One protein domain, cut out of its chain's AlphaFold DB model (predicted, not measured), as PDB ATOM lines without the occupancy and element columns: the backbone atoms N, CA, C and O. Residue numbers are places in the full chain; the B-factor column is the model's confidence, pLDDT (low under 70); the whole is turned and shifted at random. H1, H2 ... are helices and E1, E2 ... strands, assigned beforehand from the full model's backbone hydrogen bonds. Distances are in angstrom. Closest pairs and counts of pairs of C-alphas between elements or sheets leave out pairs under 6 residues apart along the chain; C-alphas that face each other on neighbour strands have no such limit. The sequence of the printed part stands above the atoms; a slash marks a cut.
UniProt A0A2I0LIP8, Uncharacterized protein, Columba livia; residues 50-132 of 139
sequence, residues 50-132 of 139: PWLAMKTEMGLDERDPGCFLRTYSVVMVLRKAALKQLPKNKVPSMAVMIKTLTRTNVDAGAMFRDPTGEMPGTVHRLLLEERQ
ATOM      1  N   PRO A  50      45.541  32.465  54.203       89.62
ATOM      2  CA  PRO A  50      44.407  33.279  53.757       89.62
ATOM      3  C   PRO A  50      43.089  32.512  53.638       89.62
ATOM      4  O   PRO A  50      42.042  33.053  53.977       89.62
ATOM      5  N   TRP A  51      43.130  31.244  53.216       91.44
ATOM      6  CA  TRP A  51      41.930  30.410  53.125       91.44
ATOM      7  C   TRP A  51      41.319  30.120  54.496       91.44
ATOM      8  O   TRP A  51      40.112  30.262  54.679       91.44
ATOM      9  N   LEU A  52      42.142  29.726  55.475       91.12
ATOM     10  CA  LEU A  52      41.653  29.485  56.831       91.12
ATOM     11  C   LEU A  52      41.153  30.784  57.471       91.12
ATOM     12  O   LEU A  52      40.072  30.779  58.050       91.12
ATOM     13  N   ALA A  53      41.896  31.886  57.315       91.69
ATOM     14  CA  ALA A  53      41.497  33.199  57.817       91.69
ATOM     15  C   ALA A  53      40.132  33.620  57.257       91.69
ATOM     16  O   ALA A  53      39.236  33.949  58.027       91.69
ATOM     17  N   MET A  54      39.943  33.490  55.941       92.88
ATOM     18  CA  MET A  54      38.671  33.752  55.266       92.88
ATOM     19  C   MET A  54      37.534  32.876  55.816       92.88
ATOM     20  O   MET A  54      36.444  33.380  56.076       92.88
ATOM     21  N   LYS A  55      37.760  31.566  56.005       91.06
ATOM     22  CA  LYS A  55      36.739  30.679  56.589       91.06
ATOM     23  C   LYS A  55      36.348  31.121  57.997       91.06
ATOM     24  O   LYS A  55      35.162  31.164  58.302       91.06
ATOM     25  N   THR A  56      37.325  31.442  58.842       92.19
ATOM     26  CA  THR A  56      37.081  31.887  60.221       92.19
ATOM     27  C   THR A  56      36.343  33.221  60.261       92.19
ATOM     28  O   THR A  56      35.388  33.359  61.019       92.19
ATOM     29  N   GLU A  57      36.749  34.175  59.430       92.19
ATOM     30  CA  GLU A  57      36.150  35.506  59.338       92.19
ATOM     31  C   GLU A  57      34.689  35.467  58.881       92.19
ATOM     32  O   GLU A  57      33.832  36.088  59.503       92.19
ATOM     33  N   MET A  58      34.385  34.666  57.858       89.38
ATOM     34  CA  MET A  58      33.014  34.472  57.380       89.38
ATOM     35  C   MET A  58      32.207  33.465  58.222       89.38
ATOM     36  O   MET A  58      31.075  33.138  57.866       89.38
ATOM     37  N   GLY A  59      32.768  32.932  59.316       90.44
ATOM     38  CA  GLY A  59      32.098  31.943  60.168       90.44
ATOM     39  C   GLY A  59      31.726  30.646  59.438       90.44
ATOM     40  O   GLY A  59      30.735  30.004  59.782       90.44
ATOM     41  N   LEU A  60      32.489  30.267  58.409       89.56
ATOM     42  CA  LEU A  60      32.203  29.113  57.560       89.56
ATOM     43  C   LEU A  60      32.696  27.822  58.214       89.56
ATOM     44  O   LEU A  60      33.894  27.531  58.228       89.56
ATOM     45  N   ASP A  61      31.752  27.012  58.691       87.50
ATOM     46  CA  ASP A  61      32.009  25.637  59.118       87.50
ATOM     47  C   ASP A  61      31.738  24.664  57.965       87.50
ATOM     48  O   ASP A  61      30.616  24.516  57.490       87.50
ATOM     49  N   GLU A  62      32.765  23.947  57.511       84.62
ATOM     50  CA  GLU A  62      32.617  22.910  56.485       84.62
ATOM     51  C   GLU A  62      31.849  21.679  56.986       84.62
ATOM     52  O   GLU A  62      31.571  20.782  56.193       84.62
ATOM     53  N   ARG A  63      31.531  21.566  58.277       86.50
ATOM     54  CA  ARG A  63      30.672  20.496  58.804       86.50
ATOM     55  C   ARG A  63      29.190  20.823  58.659       86.50
ATOM     56  O   ARG A  63      28.385  19.892  58.667       86.50
ATOM     57  N   ASP A  64      28.843  22.097  58.495       88.38
ATOM     58  CA  ASP A  64      27.476  22.530  58.238       88.38
ATOM     59  C   ASP A  64      27.043  22.132  56.810       88.38
ATOM     60  O   ASP A  64      27.690  22.527  55.831       88.38
ATOM     61  N   PRO A  65      25.942  21.373  56.641       84.38
ATOM     62  CA  PRO A  65      25.370  21.080  55.329       84.38
ATOM     63  C   PRO A  65      24.956  22.329  54.534       84.38
ATOM     64  O   PRO A  65      24.901  22.263  53.306       84.38
ATOM     65  N   GLY A  66      24.666  23.446  55.210       84.38
ATOM     66  CA  GLY A  66      24.323  24.730  54.589       84.38
ATOM     67  C   GLY A  66      25.520  25.507  54.030       84.38
ATOM     68  O   GLY A  66      25.333  26.474  53.287       84.38
ATOM     69  N   CYS A  67      26.751  25.087  54.334       87.06
ATOM     70  CA  CYS A  67      27.958  25.804  53.950       87.06
ATOM     71  C   CYS A  67      28.145  25.837  52.423       87.06
ATOM     72  O   CYS A  67      28.277  24.804  51.751       87.06
ATOM     73  N   PHE A  68      28.206  27.040  51.844       87.69
ATOM     74  CA  PHE A  68      28.290  27.198  50.388       87.69
ATOM     75  C   PHE A  68      29.596  26.646  49.796       87.69
ATOM     76  O   PHE A  68      29.594  26.238  48.631       87.69
ATOM     77  N   LEU A  69      30.665  26.535  50.598       88.19
ATOM     78  CA  LEU A  69      31.923  25.883  50.206       88.19
ATOM     79  C   LEU A  69      31.687  24.445  49.716       88.19
ATOM     80  O   LEU A  69      32.362  23.976  48.803       88.19
ATOM     81  N   ARG A  70      30.672  23.762  50.270       84.06
ATOM     82  CA  ARG A  70      30.252  22.416  49.859       84.06
ATOM     83  C   ARG A  70      29.213  22.374  48.755       84.06
ATOM     84  O   ARG A  70      28.947  21.281  48.270       84.06
ATOM     85  N   THR A  71      28.610  23.503  48.378       86.06
ATOM     86  CA  THR A  71      27.497  23.570  47.403       86.06
ATOM     87  C   THR A  71      27.952  24.077  46.030       86.06
ATOM     88  O   THR A  71      27.443  23.633  44.988       86.06
ATOM     89  N   TYR A  72      28.981  24.926  46.023       90.81
ATOM     90  CA  TYR A  72      29.615  25.470  44.826       90.81
ATOM     91  C   TYR A  72      31.140  25.470  44.978       90.81
ATOM     92  O   TYR A  72      31.758  26.523  45.035       90.81
ATOM     93  N   SER A  73      31.742  24.280  45.033       93.75
ATOM     94  CA  SER A  73      33.190  24.087  44.873       93.75
ATOM     95  C   SER A  73      33.595  24.049  43.396       93.75
ATOM     96  O   SER A  73      32.743  23.850  42.522       93.75
ATOM     97  N   VAL A  74      34.885  24.208  43.096       96.12
ATOM     98  CA  VAL A  74      35.424  24.256  41.724       96.12
ATOM     99  C   VAL A  74      35.001  23.032  40.923       96.12
ATOM    100  O   VAL A  74      34.401  23.166  39.855       96.12
ATOM    101  N   VAL A  75      35.221  21.828  41.456       95.88
ATOM    102  CA  VAL A  75      34.855  20.585  40.757       95.88
ATOM    103  C   VAL A  75      33.355  20.517  40.477       95.88
ATOM    104  O   VAL A  75      32.938  20.071  39.405       95.88
ATOM    105  N   MET A  76      32.518  20.968  41.410       95.62
ATOM    106  CA  MET A  76      31.072  20.951  41.209       95.62
ATOM    107  C   MET A  76      30.600  21.992  40.209       95.62
ATOM    108  O   MET A  76      29.729  21.687  39.396       95.62
ATOM    109  N   VAL A  77      31.155  23.201  40.252       96.25
ATOM    110  CA  VAL A  77      30.831  24.255  39.290       96.25
ATOM    111  C   VAL A  77      31.220  23.818  37.887       96.25
ATOM    112  O   VAL A  77      30.383  23.913  36.995       96.25
ATOM    113  N   LEU A  78      32.415  23.252  37.694       97.00
ATOM    114  CA  LEU A  78      32.846  22.730  36.394       97.00
ATOM    115  C   LEU A  78      31.900  21.636  35.878       97.00
ATOM    116  O   LEU A  78      31.449  21.699  34.734       97.00
ATOM    117  N   ARG A  79      31.526  20.672  36.733       96.81
ATOM    118  CA  ARG A  79      30.566  19.609  36.377       96.81
ATOM    119  C   ARG A  79      29.190  20.173  36.012       96.81
ATOM    120  O   ARG A  79      28.648  19.831  34.963       96.81
ATOM    121  N   LYS A  80      28.633  21.064  36.841       96.69
ATOM    122  CA  LYS A  80      27.326  21.694  36.593       96.69
ATOM    123  C   LYS A  80      27.355  22.568  35.337       96.69
ATOM    124  O   LYS A  80      26.399  22.540  34.572       96.69
ATOM    125  N   ALA A  81      28.431  23.313  35.095       96.50
ATOM    126  CA  ALA A  81      28.579  24.169  33.920       96.50
ATOM    127  C   ALA A  81      28.635  23.353  32.621       96.50
ATOM    128  O   ALA A  81      27.920  23.680  31.675       96.50
ATOM    129  N   ALA A  82      29.401  22.255  32.598       97.00
ATOM    130  CA  ALA A  82      29.482  21.357  31.443       97.00
ATOM    131  C   ALA A  82      28.110  20.781  31.052       97.00
ATOM    132  O   ALA A  82      27.816  20.606  29.873       97.00
ATOM    133  N   LEU A  83      27.248  20.543  32.046       97.62
ATOM    134  CA  LEU A  83      25.887  20.043  31.858       97.62
ATOM    135  C   LEU A  83      24.826  21.154  31.746       97.62
ATOM    136  O   LEU A  83      23.642  20.848  31.649       97.62
ATOM    137  N   LYS A  84      25.218  22.439  31.785       96.44
ATOM    138  CA  LYS A  84      24.308  23.604  31.855       96.44
ATOM    139  C   LYS A  84      23.279  23.518  32.997       96.44
ATOM    140  O   LYS A  84      22.151  23.983  32.881       96.44
ATOM    141  N   GLN A  85      23.684  22.941  34.123       96.38
ATOM    142  CA  GLN A  85      22.874  22.738  35.330       96.38
ATOM    143  C   GLN A  85      23.065  23.843  36.381       96.38
ATOM    144  O   GLN A  85      22.651  23.701  37.531       96.38
ATOM    145  N   LEU A  86      23.723  24.948  36.018       95.00
ATOM    146  CA  LEU A  86      23.814  26.109  36.895       95.00
ATOM    147  C   LEU A  86      22.498  26.900  36.854       95.00
ATOM    148  O   LEU A  86      21.993  27.189  35.765       95.00
ATOM    149  N   PRO A  87      21.949  27.300  38.014       93.81
ATOM    150  CA  PRO A  87      20.725  28.085  38.053       93.81
ATOM    151  C   PRO A  87      20.945  29.402  37.305       93.81
ATOM    152  O   PRO A  87      21.851  30.170  37.623       93.81
ATOM    153  N   LYS A  88      20.130  29.653  36.275       96.06
ATOM    154  CA  LYS A  88      20.253  30.835  35.400       96.06
ATOM    155  C   LYS A  88      21.642  30.982  34.749       96.06
ATOM    156  O   LYS A  88      22.034  32.098  34.423       96.06
ATOM    157  N   ASN A  89      22.387  29.882  34.575       95.25
ATOM    158  CA  ASN A  89      23.784  29.873  34.118       95.25
ATOM    159  C   ASN A  89      24.734  30.707  34.998       95.25
ATOM    160  O   ASN A  89      25.731  31.233  34.508       95.25
ATOM    161  N   LYS A  90      24.424  30.850  36.294       94.88
ATOM    162  CA  LYS A  90      25.228  31.614  37.251       94.88
ATOM    163  C   LYS A  90      25.660  30.748  38.428       94.88
ATOM    164  O   LYS A  90      24.918  29.884  38.894       94.88
ATOM    165  N   VAL A  91      26.863  31.018  38.917       94.06
ATOM    166  CA  VAL A  91      27.340  30.532  40.213       94.06
ATOM    167  C   VAL A  91      26.853  31.529  41.273       94.06
ATOM    168  O   VAL A  91      27.154  32.710  41.121       94.06
ATOM    169  N   PRO A  92      26.067  31.122  42.290       90.50
ATOM    170  CA  PRO A  92      25.502  32.067  43.257       90.50
ATOM    171  C   PRO A  92      26.545  32.681  44.193       90.50
ATOM    172  O   PRO A  92      26.703  33.895  44.209       90.50
ATOM    173  N   SER A  93      27.248  31.844  44.961       90.25
ATOM    174  CA  SER A  93      28.329  32.255  45.856       90.25
ATOM    175  C   SER A  93      29.351  31.133  45.954       90.25
ATOM    176  O   SER A  93      28.984  29.958  46.033       90.25
ATOM    177  N   MET A  94      30.624  31.497  45.876       93.38
ATOM    178  CA  MET A  94      31.754  30.583  45.805       93.38
ATOM    179  C   MET A  94      32.986  31.302  46.351       93.38
ATOM    180  O   MET A  94      33.191  32.478  46.059       93.38
ATOM    181  N   ALA A  95      33.809  30.588  47.114       93.19
ATOM    182  CA  ALA A  95      35.075  31.101  47.617       93.19
ATOM    183  C   ALA A  95      36.228  30.414  46.891       93.19
ATOM    184  O   ALA A  95      36.261  29.189  46.780       93.19
ATOM    185  N   VAL A  96      37.170  31.217  46.410       94.12
ATOM    186  CA  VAL A  96      38.363  30.770  45.693       94.12
ATOM    187  C   VAL A  96      39.526  31.694  46.026       94.12
ATOM    188  O   VAL A  96      39.346  32.894  46.227       94.12
ATOM    189  N   MET A  97      40.734  31.147  46.035       93.19
ATOM    190  CA  MET A  97      41.965  31.925  46.005       93.19
ATOM    191  C   MET A  97      42.328  32.253  44.559       93.19
ATOM    192  O   MET A  97      42.088  31.460  43.644       93.19
ATOM    193  N   ILE A  98      42.927  33.421  44.348       92.38
ATOM    194  CA  ILE A  98      43.480  33.805  43.049       92.38
ATOM    195  C   ILE A  98      44.934  33.341  43.021       92.38
ATOM    196  O   ILE A  98      45.794  33.958  43.640       92.38
ATOM    197  N   LYS A  99      45.203  32.254  42.295       90.62
ATOM    198  CA  LYS A  99      46.551  31.691  42.139       90.62
ATOM    199  C   LYS A  99      47.407  32.533  41.196       90.62
ATOM    200  O   LYS A  99      48.584  32.762  41.454       90.62
ATOM    201  N   THR A 100      46.828  32.980  40.085       90.94
ATOM    202  CA  THR A 100      47.487  33.881  39.133       90.94
ATOM    203  C   THR A 100      46.505  34.925  38.623       90.94
ATOM    204  O   THR A 100      45.303  34.665  38.536       90.94
ATOM    205  N   LEU A 101      47.030  36.101  38.282       91.00
ATOM    206  CA  LEU A 101      46.273  37.213  37.720       91.00
ATOM    207  C   LEU A 101      47.069  37.848  36.572       91.00
ATOM    208  O   LEU A 101      48.150  38.391  36.784       91.00
ATOM    209  N   THR A 102      46.507  37.817  35.369       90.88
ATOM    210  CA  THR A 102      47.090  38.379  34.147       90.88
ATOM    211  C   THR A 102      46.251  39.568  33.700       90.88
ATOM    212  O   THR A 102      45.180  39.400  33.114       90.88
ATOM    213  N   ARG A 103      46.720  40.785  33.991       87.81
ATOM    214  CA  ARG A 103      46.008  42.026  33.653       87.81
ATOM    215  C   ARG A 103      46.062  42.298  32.147       87.81
ATOM    216  O   ARG A 103      47.128  42.232  31.541       87.81
ATOM    217  N   THR A 104      44.921  42.645  31.564       81.75
ATOM    218  CA  THR A 104      44.794  43.176  30.198       81.75
ATOM    219  C   THR A 104      44.218  44.597  30.255       81.75
ATOM    220  O   THR A 104      43.885  45.086  31.331       81.75
ATOM    221  N   ASN A 105      44.095  45.279  29.111       72.88
ATOM    222  CA  ASN A 105      43.555  46.649  29.064       72.88
ATOM    223  C   ASN A 105      42.083  46.761  29.513       72.88
ATOM    224  O   ASN A 105      41.642  47.850  29.877       72.88
ATOM    225  N   VAL A 106      41.322  45.661  29.475       78.25
ATOM    226  CA  VAL A 106      39.866  45.665  29.705       78.25
ATOM    227  C   VAL A 106      39.459  44.875  30.947       78.25
ATOM    228  O   VAL A 106      38.643  45.371  31.710       78.25
ATOM    229  N   ASP A 107      40.067  43.710  31.184       86.19
ATOM    230  CA  ASP A 107      39.830  42.829  32.342       86.19
ATOM    231  C   ASP A 107      41.132  42.116  32.758       86.19
ATOM    232  O   ASP A 107      42.186  42.333  32.156       86.19
ATOM    233  N   ALA A 108      41.101  41.235  33.759       90.31
ATOM    234  CA  ALA A 108      42.219  40.336  34.045       90.31
ATOM    235  C   ALA A 108      41.816  38.866  33.925       90.31
ATOM    236  O   ALA A 108      40.832  38.437  34.519       90.31
ATOM    237  N   GLY A 109      42.603  38.076  33.196       93.19
ATOM    238  CA  GLY A 109      42.507  36.620  33.274       93.19
ATOM    239  C   GLY A 109      43.016  36.144  34.634       93.19
ATOM    240  O   GLY A 109      43.991  36.691  35.144       93.19
ATOM    241  N   ALA A 110      42.377  35.144  35.229       94.62
ATOM    242  CA  ALA A 110      42.763  34.615  36.530       94.62
ATOM    243  C   ALA A 110      42.665  33.091  36.578       94.62
ATOM    244  O   ALA A 110      41.806  32.488  35.931       94.62
ATOM    245  N   MET A 111      43.533  32.480  37.384       95.06
ATOM    246  CA  MET A 111      43.384  31.091  37.813       95.06
ATOM    247  C   MET A 111      42.828  31.076  39.230       95.06
ATOM    248  O   MET A 111      43.513  31.460  40.179       95.06
ATOM    249  N   PHE A 112      41.583  30.635  39.361       95.12
ATOM    250  CA  PHE A 112      40.902  30.465  40.636       95.12
ATOM    251  C   PHE A 112      41.162  29.072  41.194       95.12
ATOM    252  O   PHE A 112      41.225  28.104  40.435       95.12
ATOM    253  N   ARG A 113      41.296  28.959  42.514       94.56
ATOM    254  CA  ARG A 113      41.584  27.690  43.182       94.56
ATOM    255  C   ARG A 113      40.809  27.536  44.484       94.56
ATOM    256  O   ARG A 113      40.726  28.476  45.266       94.56
ATOM    257  N   ASP A 114      40.318  26.332  44.739       93.69
ATOM    258  CA  ASP A 114      39.820  25.887  46.043       93.69
ATOM    259  C   ASP A 114      40.457  24.522  46.412       93.69
ATOM    260  O   ASP A 114      41.249  23.988  45.626       93.69
ATOM    261  N   PRO A 115      40.149  23.923  47.581       91.69
ATOM    262  CA  PRO A 115      40.669  22.601  47.947       91.69
ATOM    263  C   PRO A 115      40.298  21.475  46.968       91.69
ATOM    264  O   PRO A 115      40.910  20.410  46.992       91.69
ATOM    265  N   THR A 116      39.277  21.677  46.132       93.50
ATOM    266  CA  THR A 116      38.776  20.677  45.181       93.50
ATOM    267  C   THR A 116      39.437  20.775  43.810       93.50
ATOM    268  O   THR A 116      39.477  19.773  43.097       93.50
ATOM    269  N   GLY A 117      39.971  21.938  43.424       94.31
ATOM    270  CA  GLY A 117      40.687  22.089  42.161       94.31
ATOM    271  C   GLY A 117      40.944  23.528  41.727       94.31
ATOM    272  O   GLY A 117      40.831  24.481  42.494       94.31
ATOM    273  N   GLU A 118      41.298  23.671  40.450       96.12
ATOM    274  CA  GLU A 118      41.583  24.949  39.792       96.12
ATOM    275  C   GLU A 118      40.623  25.177  38.620       96.12
ATOM    276  O   GLU A 118      40.238  24.233  37.927       96.12
ATOM    277  N   MET A 119      40.254  26.434  38.373       96.06
ATOM    278  CA  MET A 119      39.502  26.827  37.185       96.06
ATOM    279  C   MET A 119      39.974  28.174  36.628       96.06
ATOM    280  O   MET A 119      40.263  29.092  37.398       96.06
ATOM    281  N   PRO A 120      40.036  28.325  35.295       96.00
ATOM    282  CA  PRO A 120      40.286  29.616  34.680       96.00
ATOM    283  C   PRO A 120      39.038  30.499  34.761       96.00
ATOM    284  O   PRO A 120      37.903  30.016  34.741       96.00
ATOM    285  N   GLY A 121      39.245  31.808  34.763       94.06
ATOM    286  CA  GLY A 121      38.176  32.767  34.537       94.06
ATOM    287  C   GLY A 121      38.702  34.182  34.370       94.06
ATOM    288  O   GLY A 121      39.884  34.397  34.094       94.06
ATOM    289  N   THR A 122      37.805  35.150  34.505       93.88
ATOM    290  CA  THR A 122      38.112  36.570  34.349       93.88
ATOM    291  C   THR A 122      37.665  37.342  35.583       93.88
ATOM    292  O   THR A 122      36.608  37.080  36.156       93.88
ATOM    293  N   VAL A 123      38.491  38.292  36.006       91.94
ATOM    294  CA  VAL A 123      38.180  39.274  37.043       91.94
ATOM    295  C   VAL A 123      37.939  40.601  36.348       91.94
ATOM    296  O   VAL A 123      38.788  41.077  35.588       91.94
ATOM    297  N   HIS A 124      36.781  41.194  36.614       90.31
ATOM    298  CA  HIS A 124      36.422  42.470  36.020       90.31
ATOM    299  C   HIS A 124      37.296  43.603  36.581       90.31
ATOM    300  O   HIS A 124      37.564  43.647  37.784       90.31
ATOM    301  N   ARG A 125      37.722  44.537  35.723       85.50
ATOM    302  CA  ARG A 125      38.605  45.660  36.080       85.50
ATOM    303  C   ARG A 125      38.154  46.472  37.298       85.50
ATOM    304  O   ARG A 125      39.001  46.818  38.112       85.50
ATOM    305  N   LEU A 126      36.854  46.728  37.460       83.69
ATOM    306  CA  LEU A 126      36.345  47.511  38.598       83.69
ATOM    307  C   LEU A 126      36.720  46.883  39.954       83.69
ATOM    308  O   LEU A 126      37.129  47.592  40.866       83.69
ATOM    309  N   LEU A 127      36.706  45.547  40.047       83.25
ATOM    310  CA  LEU A 127      37.114  44.816  41.257       83.25
ATOM    311  C   LEU A 127      38.630  44.894  41.514       83.25
ATOM    312  O   LEU A 127      39.089  44.722  42.642       83.25
ATOM    313  N   LEU A 128      39.429  45.129  40.469       77.25
ATOM    314  CA  LEU A 128      40.879  45.310  40.588       77.25
ATOM    315  C   LEU A 128      41.245  46.723  41.046       77.25
ATOM    316  O   LEU A 128      42.254  46.907  41.726       77.25
ATOM    317  N   GLU A 129      40.463  47.722  40.642       69.12
ATOM    318  CA  GLU A 129      40.661  49.129  40.999       69.12
ATOM    319  C   GLU A 129      40.263  49.389  42.459       69.12
ATOM    320  O   GLU A 129      41.025  50.027  43.184       69.12
ATOM    321  N   GLU A 130      39.166  48.788  42.929       61.72
ATOM    322  CA  GLU A 130      38.685  48.898  44.316       61.72
ATOM    323  C   GLU A 130      39.691  48.353  45.354       61.72
ATOM    324  O   GLU A 130      39.806  48.872  46.463       61.72
ATOM    325  N   ARG A 131      40.508  47.356  44.982       54.66
ATOM    326  CA  ARG A 131      41.457  46.680  45.890       54.66
ATOM    327  C   ARG A 131      42.870  47.279  45.907       54.66
ATOM    328  O   ARG A 131      43.688  46.889  46.736       54.66
ATOM    329  N   GLN A 132      43.197  48.221  45.019       47.69
ATOM    330  CA  GLN A 132      44.520  48.871  45.034       47.69
ATOM    331  C   GLN A 132      44.698  49.842  46.221       47.69
ATOM    332  O   GLN A 132      45.806  50.326  46.439       47.69
TER     333      GLN A 132
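This is residues 50 to 132 of the 139 residues of an uncharacterized protein of Columba livia (UniProt A0A2I0LIP8). A long, strongly twisted three-stranded sheet has helices at its two ends: H2 runs across E3 near the E2 to E3 turn, meeting the sheet through residues 74 to 78, and H3 follows E3 at the other end. H1, at the start of the printed part, is set off from the sheet, with a long link between it and H2. The 83 residues printed include three helices and three strands in the order H1 H2 E1 E2 E3 H3; the class is mixed, and the antiparallel sheet has the order E1 E2 E3. The whole is only just compact, close to loose, with a radius of gyration of the C-alphas of 13.8 A and spans of 41 by 33 by 20 A.

H1, residues 50 to 57, begins at C-alpha 50 (44.407, 33.279, 53.757). H2, residues 74 to 82, is 12.2 A long. E1, residues 97 to 103, is 16.5 A; E2, residues 107 to 114, 21.8 A; E3, residues 117 to 124, 21.7 A, bending by 54 degrees at residue 120. H3, residues 125 to 132, ends at C-alpha 132 (44.520, 48.871, 45.034).

E1, E2 and E3 form a meander, each strand the antiparallel neighbour of the one before, in two hairpins; N 99 and O 111 are 2.8 A apart, N 110 and O 121 2.8 A. H2 is on the sheet, over E3; the closest C-alphas are those of Val 74 and Gly 117, 5.7 A. H3 only grazes the sheet, with residues 125 to 128. H1 is only just not on it, with 4 pairs of C-alphas within 10 A. Every O i to N i+4 pair is within hydrogen-bond range in H1 and H2, and 2 of 4 in H3.

The C-alphas of Arg 63 and Asn 105, the farthest apart, are 41.6 A apart. The printed part has no cut; the links H1 to H2 and H2 to E1 are long. Residues 129 to 132 are under 70 in pLDDT.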